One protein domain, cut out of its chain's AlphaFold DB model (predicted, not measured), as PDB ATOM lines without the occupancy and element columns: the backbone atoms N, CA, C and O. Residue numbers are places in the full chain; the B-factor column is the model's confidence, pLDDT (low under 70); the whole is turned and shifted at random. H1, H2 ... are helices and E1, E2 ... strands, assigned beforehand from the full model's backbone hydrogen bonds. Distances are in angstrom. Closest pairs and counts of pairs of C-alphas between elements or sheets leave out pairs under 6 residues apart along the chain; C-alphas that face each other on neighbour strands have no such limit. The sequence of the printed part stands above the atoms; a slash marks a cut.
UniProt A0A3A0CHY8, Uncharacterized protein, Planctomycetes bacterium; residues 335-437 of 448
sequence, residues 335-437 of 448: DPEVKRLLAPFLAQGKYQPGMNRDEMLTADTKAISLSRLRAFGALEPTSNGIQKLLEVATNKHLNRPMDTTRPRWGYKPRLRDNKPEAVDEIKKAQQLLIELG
ATOM      1  N   ASP A 335     179.178 214.405 247.704       86.38
ATOM      2  CA  ASP A 335     179.603 213.250 246.916       86.38
ATOM      3  C   ASP A 335     179.047 211.929 247.497       86.38
ATOM      4  O   ASP A 335     179.280 211.599 248.674       86.38
ATOM      5  N   PRO A 336     178.300 211.144 246.693       84.81
ATOM      6  CA  PRO A 336     177.784 209.843 247.098       84.81
ATOM      7  C   PRO A 336     178.861 208.893 247.628       84.81
ATOM      8  O   PRO A 336     178.585 208.128 248.558       84.81
ATOM      9  N   GLU A 337     180.082 208.929 247.083       86.06
ATOM     10  CA  GLU A 337     181.160 208.049 247.540       86.06
ATOM     11  C   GLU A 337     181.614 208.405 248.956       86.06
ATOM     12  O   GLU A 337     181.786 207.511 249.792       86.06
ATOM     13  N   VAL A 338     181.746 209.704 249.247       85.88
ATOM     14  CA  VAL A 338     182.120 210.220 250.571       85.88
ATOM     15  C   VAL A 338     181.031 209.874 251.584       85.88
ATOM     16  O   VAL A 338     181.330 209.322 252.646       85.88
ATOM     17  N   LYS A 339     179.755 210.086 251.232       85.44
ATOM     18  CA  LYS A 339     178.612 209.713 252.083       85.44
ATOM     19  C   LYS A 339     178.546 208.212 252.352       85.44
ATOM     20  O   LYS A 339     178.257 207.813 253.477       85.44
ATOM     21  N   ARG A 340     178.834 207.372 251.351       87.31
ATOM     22  CA  ARG A 340     178.865 205.910 251.507       87.31
ATOM     23  C   ARG A 340     179.987 205.478 252.444       87.31
ATOM     24  O   ARG A 340     179.757 204.661 253.334       87.31
ATOM     25  N   LEU A 341     181.187 206.021 252.250       88.62
ATOM     26  CA  LEU A 341     182.355 205.660 253.048       88.62
ATOM     27  C   LEU A 341     182.184 206.106 254.506       88.62
ATOM     28  O   LEU A 341     182.461 205.334 255.422       88.62
ATOM     29  N   LEU A 342     181.646 207.307 254.722       90.19
ATOM     30  CA  LEU A 342     181.415 207.879 256.049       90.19
ATOM     31  C   LEU A 342     180.059 207.512 256.668       90.19
ATOM     32  O   LEU A 342     179.751 207.969 257.769       90.19
ATOM     33  N   ALA A 343     179.262 206.660 256.020       88.81
ATOM     34  CA  ALA A 343     177.915 206.304 256.467       88.81
ATOM     35  C   ALA A 343     177.814 205.891 257.954       88.81
ATOM     36  O   ALA A 343     176.866 206.333 258.608       88.81
ATOM     37  N   PRO A 344     178.763 205.129 258.546       88.19
ATOM     38  CA  PRO A 344     178.711 204.797 259.975       88.19
ATOM     39  C   PRO A 344     178.818 206.005 260.917       88.19
ATOM     40  O   PRO A 344     178.394 205.916 262.067       88.19
ATOM     41  N   PHE A 345     179.387 207.120 260.449       91.00
ATOM     42  CA  PHE A 345     179.565 208.353 261.219       91.00
ATOM     43  C   PHE A 345     178.426 209.346 260.992       91.00
ATOM     44  O   PHE A 345     177.988 209.996 261.939       91.00
ATOM     45  N   LEU A 346     177.928 209.429 259.755       89.50
ATOM     46  CA  LEU A 346     176.854 210.349 259.367       89.50
ATOM     47  C   LEU A 346     175.466 209.864 259.817       89.50
ATOM     48  O   LEU A 346     174.562 210.664 260.044       89.50
ATOM     49  N   ALA A 347     175.271 208.549 259.946       86.06
ATOM     50  CA  ALA A 347     173.988 207.992 260.357       86.06
ATOM     51  C   ALA A 347     173.640 208.354 261.809       86.06
ATOM     52  O   ALA A 347     174.476 208.301 262.715       86.06
ATOM     53  N   GLN A 348     172.368 208.659 262.054       86.88
ATOM     54  CA  GLN A 348     171.878 208.909 263.403       86.88
ATOM     55  C   GLN A 348     171.841 207.605 264.202       86.88
ATOM     56  O   GLN A 348     171.353 206.584 263.728       86.88
ATOM     57  N   GLY A 349     172.373 207.652 265.417       84.62
ATOM     58  CA  GLY A 349     172.417 206.514 266.326       84.62
ATOM     59  C   GLY A 349     172.641 206.968 267.759       84.62
ATOM     60  O   GLY A 349     172.934 208.139 268.009       84.62
ATOM     61  N   LYS A 350     172.464 206.052 268.707       83.75
ATOM     62  CA  LYS A 350     172.588 206.341 270.142       83.75
ATOM     63  C   LYS A 350     174.035 206.279 270.626       83.75
ATOM     64  O   LYS A 350     174.349 206.859 271.663       83.75
ATOM     65  N   TYR A 351     174.916 205.599 269.892       83.69
ATOM     66  CA  TYR A 351     176.315 205.434 270.283       83.69
ATOM     67  C   TYR A 351     177.171 206.676 269.984       83.69
ATOM     68  O   TYR A 351     177.142 207.207 268.871       83.69
ATOM     69  N   GLN A 352     177.987 207.117 270.945       83.88
ATOM     70  CA  GLN A 352     179.007 208.158 270.749       83.88
ATOM     71  C   GLN A 352     180.372 207.678 271.275       83.88
ATOM     72  O   GLN A 352     180.437 207.079 272.351       83.88
ATOM     73  N   PRO A 353     181.477 207.931 270.549       85.69
ATOM     74  CA  PRO A 353     182.803 207.498 270.971       85.69
ATOM     75  C   PRO A 353     183.313 208.278 272.191       85.69
ATOM     76  O   PRO A 353     183.007 209.458 272.375       85.69
ATOM     77  N   GLY A 354     184.129 207.615 273.017       80.12
ATOM     78  CA  GLY A 354     184.812 208.237 274.158       80.12
ATOM     79  C   GLY A 354     183.942 208.535 275.387       80.12
ATOM     80  O   GLY A 354     184.362 209.318 276.233       80.12
ATOM     81  N   MET A 355     182.743 207.953 275.497       75.94
ATOM     82  CA  MET A 355     181.921 208.006 276.719       75.94
ATOM     83  C   MET A 355     182.218 206.816 277.646       75.94
ATOM     84  O   MET A 355     182.623 205.751 277.181       75.94
ATOM     85  N   ASN A 356     182.018 206.989 278.957       72.38
ATOM     86  CA  ASN A 356     182.157 205.906 279.937       72.38
ATOM     87  C   ASN A 356     181.101 204.816 279.686       72.38
ATOM     88  O   ASN A 356     180.040 205.098 279.137       72.38
ATOM     89  N   ARG A 357     181.376 203.564 280.080       63.62
ATOM     90  CA  ARG A 357     180.573 202.377 279.709       63.62
ATOM     91  C   ARG A 357     179.070 202.498 280.020       63.62
ATOM     92  O   ARG A 357     178.275 201.964 279.252       63.62
ATOM     93  N   ASP A 358     178.699 203.223 281.074       60.69
ATOM     94  CA  ASP A 358     177.299 203.447 281.471       60.69
ATOM     95  C   ASP A 358     176.627 204.624 280.722       60.69
ATOM     96  O   ASP A 358     175.407 204.746 280.728       60.69
ATOM     97  N   GLU A 359     177.404 205.448 280.009       65.25
ATOM     98  CA  GLU A 359     176.967 206.653 279.277       65.25
ATOM     99  C   GLU A 359     177.108 206.528 277.747       65.25
ATOM    100  O   GLU A 359     176.726 207.432 277.010       65.25
ATOM    101  N   MET A 360     177.637 205.407 277.233       65.12
ATOM    102  CA  MET A 360     177.890 205.196 275.795       65.12
ATOM    103  C   MET A 360     176.633 205.202 274.907       65.12
ATOM    104  O   MET A 360     176.755 205.270 273.682       65.12
ATOM    105  N   LEU A 361     175.440 205.127 275.500       68.12
ATOM    106  CA  LEU A 361     174.146 205.181 274.826       68.12
ATOM    107  C   LEU A 361     173.432 206.482 275.200       68.12
ATOM    108  O   LEU A 361     172.829 206.598 276.263       68.12
ATOM    109  N   THR A 362     173.481 207.458 274.299       67.44
ATOM    110  CA  THR A 362     172.711 208.699 274.438       67.44
ATOM    111  C   THR A 362     171.211 208.448 274.240       67.44
ATOM    112  O   THR A 362     170.808 207.591 273.448       67.44
ATOM    113  N   ALA A 363     170.367 209.178 274.981       68.62
ATOM    114  CA  ALA A 363     168.909 209.093 274.843       68.62
ATOM    115  C   ALA A 363     168.441 209.557 273.447       68.62
ATOM    116  O   ALA A 363     167.539 208.945 272.869       68.62
ATOM    117  N   ASP A 364     169.120 210.567 272.890       77.94
ATOM    118  CA  ASP A 364     168.873 211.123 271.559       77.94
ATOM    119  C   ASP A 364     169.696 210.404 270.481       77.94
ATOM    120  O   ASP A 364     170.908 210.237 270.615       77.94
ATOM    121  N   THR A 365     169.079 210.064 269.351       80.88
ATOM    122  CA  THR A 365     169.808 209.588 268.166       80.88
ATOM    123  C   THR A 365     170.459 210.766 267.436       80.88
ATOM    124  O   THR A 365     169.758 211.602 266.870       80.88
ATOM    125  N   LYS A 366     171.795 210.841 267.422       85.31
ATOM    126  CA  LYS A 366     172.572 211.897 266.731       85.31
ATOM    127  C   LYS A 366     173.609 211.280 265.793       85.31
ATOM    128  O   LYS A 366     173.978 210.118 265.968       85.31
ATOM    129  N   ALA A 367     174.071 212.030 264.792       88.19
ATOM    130  CA  ALA A 367     175.278 211.662 264.047       88.19
ATOM    131  C   ALA A 367     176.491 211.666 264.990       88.19
ATOM    132  O   ALA A 367     176.437 212.234 266.088       88.19
ATOM    133  N   ILE A 368     177.583 211.013 264.606       89.25
ATOM    134  CA  ILE A 368     178.789 211.000 265.433       89.25
ATOM    135  C   ILE A 368     179.358 212.420 265.533       89.25
ATOM    136  O   ILE A 368     179.420 213.144 264.542       89.25
ATOM    137  N   SER A 369     179.742 212.832 266.741       90.19
ATOM    138  CA  SER A 369     180.327 214.156 266.961       90.19
ATOM    139  C   SER A 369     181.778 214.224 266.479       90.19
ATOM    140  O   SER A 369     182.590 213.352 266.805       90.19
ATOM    141  N   LEU A 370     182.118 215.274 265.721       90.75
ATOM    142  CA  LEU A 370     183.481 215.491 265.234       90.75
ATOM    143  C   LEU A 370     184.441 215.764 266.396       90.75
ATOM    144  O   LEU A 370     185.523 215.171 266.459       90.75
ATOM    145  N   SER A 371     184.044 216.620 267.344       89.56
ATOM    146  CA  SER A 371     184.839 216.886 268.544       89.56
ATOM    147  C   SER A 371     185.050 215.619 269.380       89.56
ATOM    148  O   SER A 371     186.154 215.400 269.883       89.56
ATOM    149  N   ARG A 372     184.054 214.722 269.448       89.25
ATOM    150  CA  ARG A 372     184.183 213.414 270.116       89.25
ATOM    151  C   ARG A 372     185.096 212.447 269.371       89.25
ATOM    152  O   ARG A 372     185.901 211.785 270.017       89.25
ATOM    153  N   LEU A 373     185.037 212.382 268.039       90.38
ATOM    154  CA  LEU A 373     185.994 211.598 267.244       90.38
ATOM    155  C   LEU A 373     187.428 212.092 267.454       90.38
ATOM    156  O   LEU A 373     188.341 211.277 267.622       90.38
ATOM    157  N   ARG A 374     187.623 213.418 267.499       91.25
ATOM    158  CA  ARG A 374     188.921 214.032 267.794       91.25
ATOM    159  C   ARG A 374     189.393 213.684 269.205       91.25
ATOM    160  O   ARG A 374     190.504 213.191 269.348       91.25
ATOM    161  N   ALA A 375     188.547 213.861 270.221       89.00
ATOM    162  CA  ALA A 375     188.876 213.558 271.617       89.00
ATOM    163  C   ALA A 375     189.124 212.060 271.867       89.00
ATOM    164  O   ALA A 375     189.980 211.699 272.670       89.00
ATOM    165  N   PHE A 376     188.418 211.176 271.153       89.44
ATOM    166  CA  PHE A 376     188.683 209.737 271.194       89.44
ATOM    167  C   PHE A 376     190.049 209.394 270.578       89.44
ATOM    168  O   PHE A 376     190.626 208.359 270.906       89.44
ATOM    169  N   GLY A 377     190.604 210.270 269.733       90.31
ATOM    170  CA  GLY A 377     191.843 210.068 268.980       90.31
ATOM    171  C   GLY A 377     191.625 209.369 267.638       90.31
ATOM    172  O   GLY A 377     192.587 208.931 267.021       90.31
ATOM    173  N   ALA A 378     190.378 209.243 267.167       90.94
ATOM    174  CA  ALA A 378     190.059 208.604 265.886       90.94
ATOM    175  C   ALA A 378     190.469 209.448 264.668       90.94
ATOM    176  O   ALA A 378     190.578 208.911 263.570       90.94
ATOM    177  N   LEU A 379     190.702 210.752 264.846       92.06
ATOM    178  CA  LEU A 379     191.121 211.676 263.779       92.06
ATOM    179  C   LEU A 379     192.631 211.965 263.778       92.06
ATOM    180  O   LEU A 379     193.083 212.843 263.056       92.06
ATOM    181  N   GLU A 380     193.424 211.270 264.593       90.69
ATOM    182  CA  GLU A 380     194.883 211.381 264.519       90.69
ATOM    183  C   GLU A 380     195.400 210.524 263.354       90.69
ATOM    184  O   GLU A 380     195.042 209.343 263.305       90.69
ATOM    185  N   PRO A 381     196.261 211.041 262.452       90.69
ATOM    186  CA  PRO A 381     196.776 210.310 261.286       90.69
ATOM    187  C   PRO A 381     197.844 209.271 261.683       90.69
ATOM    188  O   PRO A 381     198.947 209.219 261.143       90.69
ATOM    189  N   THR A 382     197.537 208.447 262.683       93.19
ATOM    190  CA  THR A 382     198.379 207.385 263.230       93.19
ATOM    191  C   THR A 382     197.655 206.045 263.116       93.19
ATOM    192  O   THR A 382     196.425 205.981 263.103       93.19
ATOM    193  N   SER A 383     198.399 204.933 263.095       89.94
ATOM    194  CA  SER A 383     197.808 203.583 263.070       89.94
ATOM    195  C   SER A 383     196.838 203.332 264.232       89.94
ATOM    196  O   SER A 383     195.865 202.596 264.077       89.94
ATOM    197  N   ASN A 384     197.079 203.969 265.387       92.06
ATOM    198  CA  ASN A 384     196.182 203.920 266.539       92.06
ATOM    199  C   ASN A 384     194.875 204.686 266.271       92.06
ATOM    200  O   ASN A 384     193.800 204.175 266.571       92.06
ATOM    201  N   GLY A 385     194.949 205.870 265.657       91.06
ATOM    202  CA  GLY A 385     193.759 206.635 265.280       91.06
ATOM    203  C   GLY A 385     192.890 205.909 264.255       91.06
ATOM    204  O   GLY A 385     191.678 205.820 264.434       91.06
ATOM    205  N   ILE A 386     193.505 205.268 263.258       91.81
ATOM    206  CA  ILE A 386     192.807 204.430 262.268       91.81
ATOM    207  C   ILE A 386     192.119 203.237 262.952       91.81
ATOM    208  O   ILE A 386     190.959 202.939 262.669       91.81
ATOM    209  N   GLN A 387     192.806 202.562 263.882       91.81
ATOM    210  CA  GLN A 387     192.235 201.460 264.664       91.81
ATOM    211  C   GLN A 387     191.030 201.915 265.501       91.81
ATOM    212  O   GLN A 387     190.028 201.202 265.563       91.81
ATOM    213  N   LYS A 388     191.104 203.101 266.113       91.38
ATOM    214  CA  LYS A 388     189.996 203.704 266.863       91.38
ATOM    215  C   LYS A 388     188.839 204.117 265.957       91.38
ATOM    216  O   LYS A 388     187.685 203.886 266.299       91.38
ATOM    217  N   LEU A 389     189.117 204.674 264.780       92.62
ATOM    218  CA  LEU A 389     188.088 205.014 263.797       92.62
ATOM    219  C   LEU A 389     187.329 203.762 263.330       92.62
ATOM    220  O   LEU A 389     186.099 203.748 263.273       92.62
ATOM    221  N   LEU A 390     188.070 202.686 263.061       90.69
ATOM    222  CA  LEU A 390     187.527 201.378 262.711       90.69
ATOM    223  C   LEU A 390     186.668 200.782 263.836       90.69
ATOM    224  O   LEU A 390     185.618 200.195 263.565       90.69
ATOM    225  N   GLU A 391     187.082 200.943 265.093       88.50
ATOM    226  CA  GLU A 391     186.307 200.516 266.262       88.50
ATOM    227  C   GLU A 391     184.937 201.208 266.305       88.50
ATOM    228  O   GLU A 391     183.910 200.543 266.465       88.50
ATOM    229  N   VAL A 392     184.909 202.519 266.051       88.56
ATOM    230  CA  VAL A 392     183.675 203.313 266.014       88.56
ATOM    231  C   VAL A 392     182.756 202.887 264.865       88.56
ATOM    232  O   VAL A 392     181.560 202.695 265.076       88.56
ATOM    233  N   ALA A 393     183.300 202.683 263.663       89.25
ATOM    234  CA  ALA A 393     182.506 202.330 262.483       89.25
ATOM    235  C   ALA A 393     182.011 200.873 262.450       89.25
ATOM    236  O   ALA A 393     180.982 200.575 261.841       89.25
ATOM    237  N   THR A 394     182.741 199.941 263.068       85.75
ATOM    238  CA  THR A 394     182.324 198.528 263.148       85.75
ATOM    239  C   THR A 394     181.413 198.259 264.338       85.75
ATOM    240  O   THR A 394     180.633 197.302 264.301       85.75
ATOM    241  N   ASN A 395     181.486 199.102 265.375       74.12
ATOM    242  CA  ASN A 395     180.656 199.039 266.573       74.12
ATOM    243  C   ASN A 395     180.597 197.625 267.190       74.12
ATOM    244  O   ASN A 395     179.539 197.105 267.558       74.12
ATOM    245  N   LYS A 396     181.754 196.953 267.234       68.50
ATOM    246  CA  LYS A 396     181.937 195.623 267.831       68.50
ATOM    247  C   LYS A 396     182.814 195.741 269.069       68.50
ATOM    248  O   LYS A 396     183.979 195.351 269.055       68.50
ATOM    249  N   HIS A 397     182.234 196.227 270.158       64.62
ATOM    250  CA  HIS A 397     182.879 196.151 271.462       64.62
ATOM    251  C   HIS A 397     182.444 194.846 272.156       64.62
ATOM    252  O   HIS A 397     181.259 194.620 272.390       64.62
ATOM    253  N   LEU A 398     183.393 193.949 272.459       57.94
ATOM    254  CA  LEU A 398     183.158 192.694 273.204       57.94
ATOM    255  C   LEU A 398     182.026 191.800 272.638       57.94
ATOM    256  O   LEU A 398     181.202 191.269 273.381       57.94
ATOM    257  N   ASN A 399     181.996 191.612 271.313       60.59
ATOM    258  CA  ASN A 399     181.074 190.715 270.592       60.59
ATOM    259  C   ASN A 399     179.566 191.034 270.704       60.59
ATOM    260  O   ASN A 399     178.750 190.212 270.285       60.59
ATOM    261  N   ARG A 400     179.170 192.223 271.182       63.06
ATOM    262  CA  ARG A 400     177.777 192.699 271.118       63.06
ATOM    263  C   ARG A 400     177.708 194.048 270.387       63.06
ATOM    264  O   ARG A 400     178.522 194.918 270.683       63.06
ATOM    265  N   PRO A 401     176.786 194.236 269.425       65.00
ATOM    266  CA  PRO A 401     176.592 195.542 268.806       65.00
ATOM    267  C   PRO A 401     175.992 196.516 269.825       65.00
ATOM    268  O   PRO A 401     174.938 196.223 270.385       65.00
ATOM    269  N   MET A 402     176.659 197.651 270.066       70.12
ATOM    270  CA  MET A 402     176.163 198.673 271.006       70.12
ATOM    271  C   MET A 402     175.074 199.551 270.381       70.12
ATOM    272  O   MET A 402     174.268 200.130 271.092       70.12
ATOM    273  N   ASP A 403     175.021 199.627 269.051       75.25
ATOM    274  CA  ASP A 403     173.997 200.341 268.288       75.25
ATOM    275  C   ASP A 403     173.523 199.449 267.139       75.25
ATOM    276  O   ASP A 403     174.332 198.919 266.370       75.25
ATOM    277  N   THR A 404     172.210 199.260 267.041       74.00
ATOM    278  CA  THR A 404     171.570 198.487 265.972       74.00
ATOM    279  C   THR A 404     171.119 199.360 264.802       74.00
ATOM    280  O   THR A 404     170.767 198.809 263.763       74.00
ATOM    281  N   THR A 405     171.142 200.689 264.943       80.31
ATOM    282  CA  THR A 405     170.557 201.625 263.967       80.31
ATOM    283  C   THR A 405     171.530 202.065 262.875       80.31
ATOM    284  O   THR A 405     171.111 202.275 261.737       80.31
ATOM    285  N   ARG A 406     172.834 202.161 263.170       84.12
ATOM    286  CA  ARG A 406     173.823 202.649 262.197       84.12
ATOM    287  C   ARG A 406     174.312 201.562 261.230       84.12
ATOM    288  O   ARG A 406     174.565 200.427 261.657       84.12
ATOM    289  N   PRO A 407     174.524 201.901 259.941       84.94
ATOM    290  CA  PRO A 407     175.225 201.027 259.016       84.94
ATOM    291  C   PRO A 407     176.646 200.811 259.532       84.94
ATOM    292  O   PRO A 407     177.325 201.743 259.955       84.94
ATOM    293  N   ARG A 408     177.080 199.555 259.529       85.44
ATOM    294  CA  ARG A 408     178.394 199.150 260.027       85.44
ATOM    295  C   ARG A 408     179.295 198.846 258.855       85.44
ATOM    296  O   ARG A 408     178.851 198.260 257.867       85.44
ATOM    297  N   TRP A 409     180.570 199.170 258.997       89.38
ATOM    298  CA  TRP A 409     181.550 198.635 258.066       89.38
ATOM    299  C   TRP A 409     181.641 197.111 258.203       89.38
ATOM    300  O   TRP A 409     181.648 196.565 259.307       89.38
ATOM    301  N   GLY A 410     181.733 196.422 257.062       85.06
ATOM    302  CA  GLY A 410     181.916 194.967 256.987       85.06
ATOM    303  C   GLY A 410     183.337 194.496 257.322       85.06
ATOM    304  O   GLY A 410     183.637 193.310 257.196       85.06
ATOM    305  N   TYR A 411     184.219 195.410 257.725       90.00
ATOM    306  CA  TYR A 411     185.607 195.128 258.071       90.00
ATOM    307  C   TYR A 411     185.731 194.364 259.397       90.00
ATOM    308  O   TYR A 411     184.844 194.369 260.259       90.00
ATOM    309  N   LYS A 412     186.870 193.693 259.584       89.19
ATOM    310  CA  LYS A 412     187.201 193.017 260.841       89.19
ATOM    311  C   LYS A 412     187.558 194.057 261.916       89.19
ATOM    312  O   LYS A 412     188.175 195.063 261.580       89.19
ATOM    313  N   PRO A 413     187.247 193.830 263.207       85.12
ATOM    314  CA  PRO A 413     187.454 194.839 264.258       85.12
ATOM    315  C   PRO A 413     188.913 195.253 264.495       85.12
ATOM    316  O   PRO A 413     189.181 196.368 264.929       85.12
ATOM    317  N   ARG A 414     189.877 194.359 264.243       88.88
ATOM    318  CA  ARG A 414     191.307 194.655 264.397       88.88
ATOM    319  C   ARG A 414     191.890 195.034 263.042       88.88
ATOM    320  O   ARG A 414     191.766 194.274 262.085       88.88
ATOM    321  N   LEU A 415     192.574 196.172 262.980       87.88
ATOM    322  CA  LEU A 415     193.155 196.743 261.767       87.88
ATOM    323  C   LEU A 415     194.080 195.744 261.062       87.88
ATOM    324  O   LEU A 415     193.953 195.545 259.862       87.88
ATOM    325  N   ARG A 416     194.922 195.040 261.831       90.12
ATOM    326  CA  ARG A 416     195.856 194.015 261.331       90.12
ATOM    327  C   ARG A 416     195.190 192.801 260.670       90.12
ATOM    328  O   ARG A 416     195.865 192.068 259.959       90.12
ATOM    329  N   ASP A 417     193.902 192.564 260.927       91.00
ATOM    330  CA  ASP A 417     193.180 191.412 260.372       91.00
ATOM    331  C   ASP A 417     192.505 191.755 259.022       91.00
ATOM    332  O   ASP A 417     191.995 190.857 258.336       91.00
ATOM    333  N   ASN A 418     192.469 193.044 258.653       89.44
ATOM    334  CA  ASN A 418     191.910 193.540 257.396       89.44
ATOM    335  C   ASN A 418     192.936 193.493 256.260       89.44
ATOM    336  O   ASN A 418     194.143 193.543 256.487       89.44
ATOM    337  N   LYS A 419     192.440 193.401 255.022       91.88
ATOM    338  CA  LYS A 419     193.290 193.490 253.831       91.88
ATOM    339  C   LYS A 419     193.824 194.924 253.656       91.88
ATOM    340  O   LYS A 419     193.133 195.855 254.079       91.88
ATOM    341  N   PRO A 420     194.992 195.119 253.016       88.88
ATOM    342  CA  PRO A 420     195.557 196.447 252.771       88.88
ATOM    343  C   PRO A 420     194.583 197.420 252.094       88.88
ATOM    344  O   PRO A 420     194.507 198.567 252.521       88.88
ATOM    345  N   GLU A 421     193.762 196.958 251.141       90.19
ATOM    346  CA  GLU A 421     192.801 197.838 250.455       90.19
ATOM    347  C   GLU A 421     191.756 198.414 251.425       90.19
ATOM    348  O   GLU A 421     191.424 199.594 251.367       90.19
ATOM    349  N   ALA A 422     191.290 197.606 252.384       87.81
ATOM    350  CA  ALA A 422     190.364 198.063 253.417       87.81
ATOM    351  C   ALA A 422     191.034 199.048 254.388       87.81
ATOM    352  O   ALA A 422     190.401 199.995 254.842       87.81
ATOM    353  N   VAL A 423     192.320 198.853 254.701       88.81
ATOM    354  CA  VAL A 423     193.083 199.800 255.531       88.81
ATOM    355  C   VAL A 423     193.193 201.159 254.840       88.81
ATOM    356  O   VAL A 423     193.050 202.186 255.504       88.81
ATOM    357  N   ASP A 424     193.396 201.180 253.525       90.44
ATOM    358  CA  ASP A 424     193.487 202.420 252.756       90.44
ATOM    359  C   ASP A 424     192.124 203.110 252.590       90.44
ATOM    360  O   ASP A 424     192.052 204.335 252.688       90.44
ATOM    361  N   GLU A 425     191.023 202.358 252.473       90.62
ATOM    362  CA  GLU A 425     189.666 202.921 252.555       90.62
ATOM    363  C   GLU A 425     189.397 203.571 253.922       90.62
ATOM    364  O   GLU A 425     188.850 204.675 253.983       90.62
ATOM    365  N   ILE A 426     189.835 202.950 255.024       90.62
ATOM    366  CA  ILE A 426     189.691 203.524 256.371       90.62
ATOM    367  C   ILE A 426     190.560 204.781 256.529       90.62
ATOM    368  O   ILE A 426     190.101 205.767 257.103       90.62
ATOM    369  N   LYS A 427     191.792 204.793 256.000       92.50
ATOM    370  CA  LYS A 427     192.638 206.002 255.972       92.50
ATOM    371  C   LYS A 427     191.995 207.119 255.162       92.50
ATOM    372  O   LYS A 427     191.979 208.261 255.610       92.50
ATOM    373  N   LYS A 428     191.430 206.794 253.996       91.75
ATOM    374  CA  LYS A 428     190.701 207.752 253.160       91.75
ATOM    375  C   LYS A 428     189.499 208.316 253.918       91.75
ATOM    376  O   LYS A 428     189.297 209.524 253.913       91.75
ATOM    377  N   ALA A 429     188.751 207.472 254.630       90.44
ATOM    378  CA  ALA A 429     187.651 207.902 255.492       90.44
ATOM    379  C   ALA A 429     188.128 208.838 256.616       90.44
ATOM    380  O   ALA A 429     187.517 209.875 256.859       90.44
ATOM    381  N   GLN A 430     189.239 208.498 257.275       94.06
ATOM    382  CA  GLN A 430     189.843 209.323 258.320       94.06
ATOM    383  C   GLN A 430     190.243 210.699 257.785       94.06
ATOM    384  O   GLN A 430     189.891 211.714 258.381       94.06
ATOM    385  N   GLN A 431     190.931 210.730 256.645       92.00
ATOM    386  CA  GLN A 431     191.374 211.962 256.007       92.00
ATOM    387  C   GLN A 431     190.184 212.833 255.591       92.00
ATOM    388  O   GLN A 431     190.179 214.028 255.866       92.00
ATOM    389  N   LEU A 432     189.135 212.232 255.023       90.75
ATOM    390  CA  LEU A 432     187.903 212.946 254.680       90.75
ATOM    391  C   LEU A 432     187.214 213.531 255.919       90.75
ATOM    392  O   LEU A 432     186.714 214.646 255.853       90.75
ATOM    393  N   LEU A 433     187.218 212.837 257.060       89.50
ATOM    394  CA  LEU A 433     186.694 213.385 258.318       89.50
ATOM    395  C   LEU A 433     187.575 214.500 258.903       89.50
ATOM    396  O   LEU A 433     187.057 215.363 259.606       89.50
ATOM    397  N   ILE A 434     188.885 214.498 258.649       89.31
ATOM    398  CA  ILE A 434     189.795 215.573 259.080       89.31
ATOM    399  C   ILE A 434     189.589 216.822 258.217       89.31
ATOM    400  O   ILE A 434     189.442 217.912 258.767       89.31
ATOM    401  N   GLU A 435     189.562 216.650 256.893       89.12
ATOM    402  CA  GLU A 435     189.416 217.733 255.913       89.12
ATOM    403  C   GLU A 435     188.002 218.312 255.932       89.12
ATOM    404  O   GLU A 435     187.805 219.497 256.182       89.12
ATOM    405  N   LEU A 436     187.000 217.460 255.717       88.00
ATOM    406  CA  LEU A 436     185.614 217.881 255.539       88.00
ATOM    407  C   LEU A 436     184.837 217.924 256.851       88.00
ATOM    408  O   LEU A 436     183.723 218.434 256.871       88.00
ATOM    409  N   GLY A 437     185.394 217.411 257.949       86.50
ATOM    410  CA  GLY A 437     184.726 217.350 259.249       86.50
ATOM    411  C   GLY A 437     184.099 218.674 259.688       86.50
ATOM    412  O   GLY A 437     182.907 218.678 259.998       86.50
TER     413      GLY A 437
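Overview. This is residues 335 to 437 of the 448 residues of an uncharacterized protein of Planctomycetes bacterium (UniProt A0A3A0CHY8). Two helices, H4 and H5, cross nearly at right angles as the core, with the small helices H1 and H2 and the short helix H3 around them. A two-stranded hairpin, E1 and E2, lies at the end away from H5, and the long loop of residues 395 to 419 leads from H4 back to H5. The printed part has 103 residues, in the order H1 H2 E1 E2 H3 H4 H5, mostly helix, with an antiparallel sheet E1 - E2. It is compact, with a radius of gyration of the C-alphas of 12.6 A and spans of 35 by 29 by 23 A.

Arrangement. Start at H1, residues 336 to 341, which touches H5, residues 420 to 435, with the C-alphas of Leu 341 and Ala 429 closest at 6.2 A; H5 takes part with residues 425 to 432 alone. H2, residues 343 to 346, touches residues 392 to 394 alone of H4, residues 383 to 394; Pro 344 and Ala 393 have the closest C-alphas, 5.2 A. Next, E1, residues 349 to 351, and E2, residues 361 to 366, form an antiparallel hairpin; look for N 362 and O 350 at 2.8 A. H3, residues 370 to 376, is close to but not clearly touching H4, the closest C-alphas being Phe 376 and Lys 388, 7.5 A. H4 and H5 touch about perpendicular at 89 degrees, with the C-alphas of Ile 386 and Lys 427 closest at 6.5 A. Every O i to N i+4 pair is within hydrogen-bond range in H1, H3, H4 and H5; H2 is too short for one.

Along the chain. Find C-alpha 336 at (177.784, 209.843, 247.098), where H1 begins. H4 runs 16.3 A, and H5 runs 22.4 A to C-alpha 435 at (189.416, 217.733, 255.913).

Size, cuts and confidence. The printed part has no cut, and the link from H4 to H5 is long. The C-alphas of Ala 363 and Pro 420 are farthest apart, 36.8 A. Confidence is under 70 at residues 357 to 363 and 396 to 401.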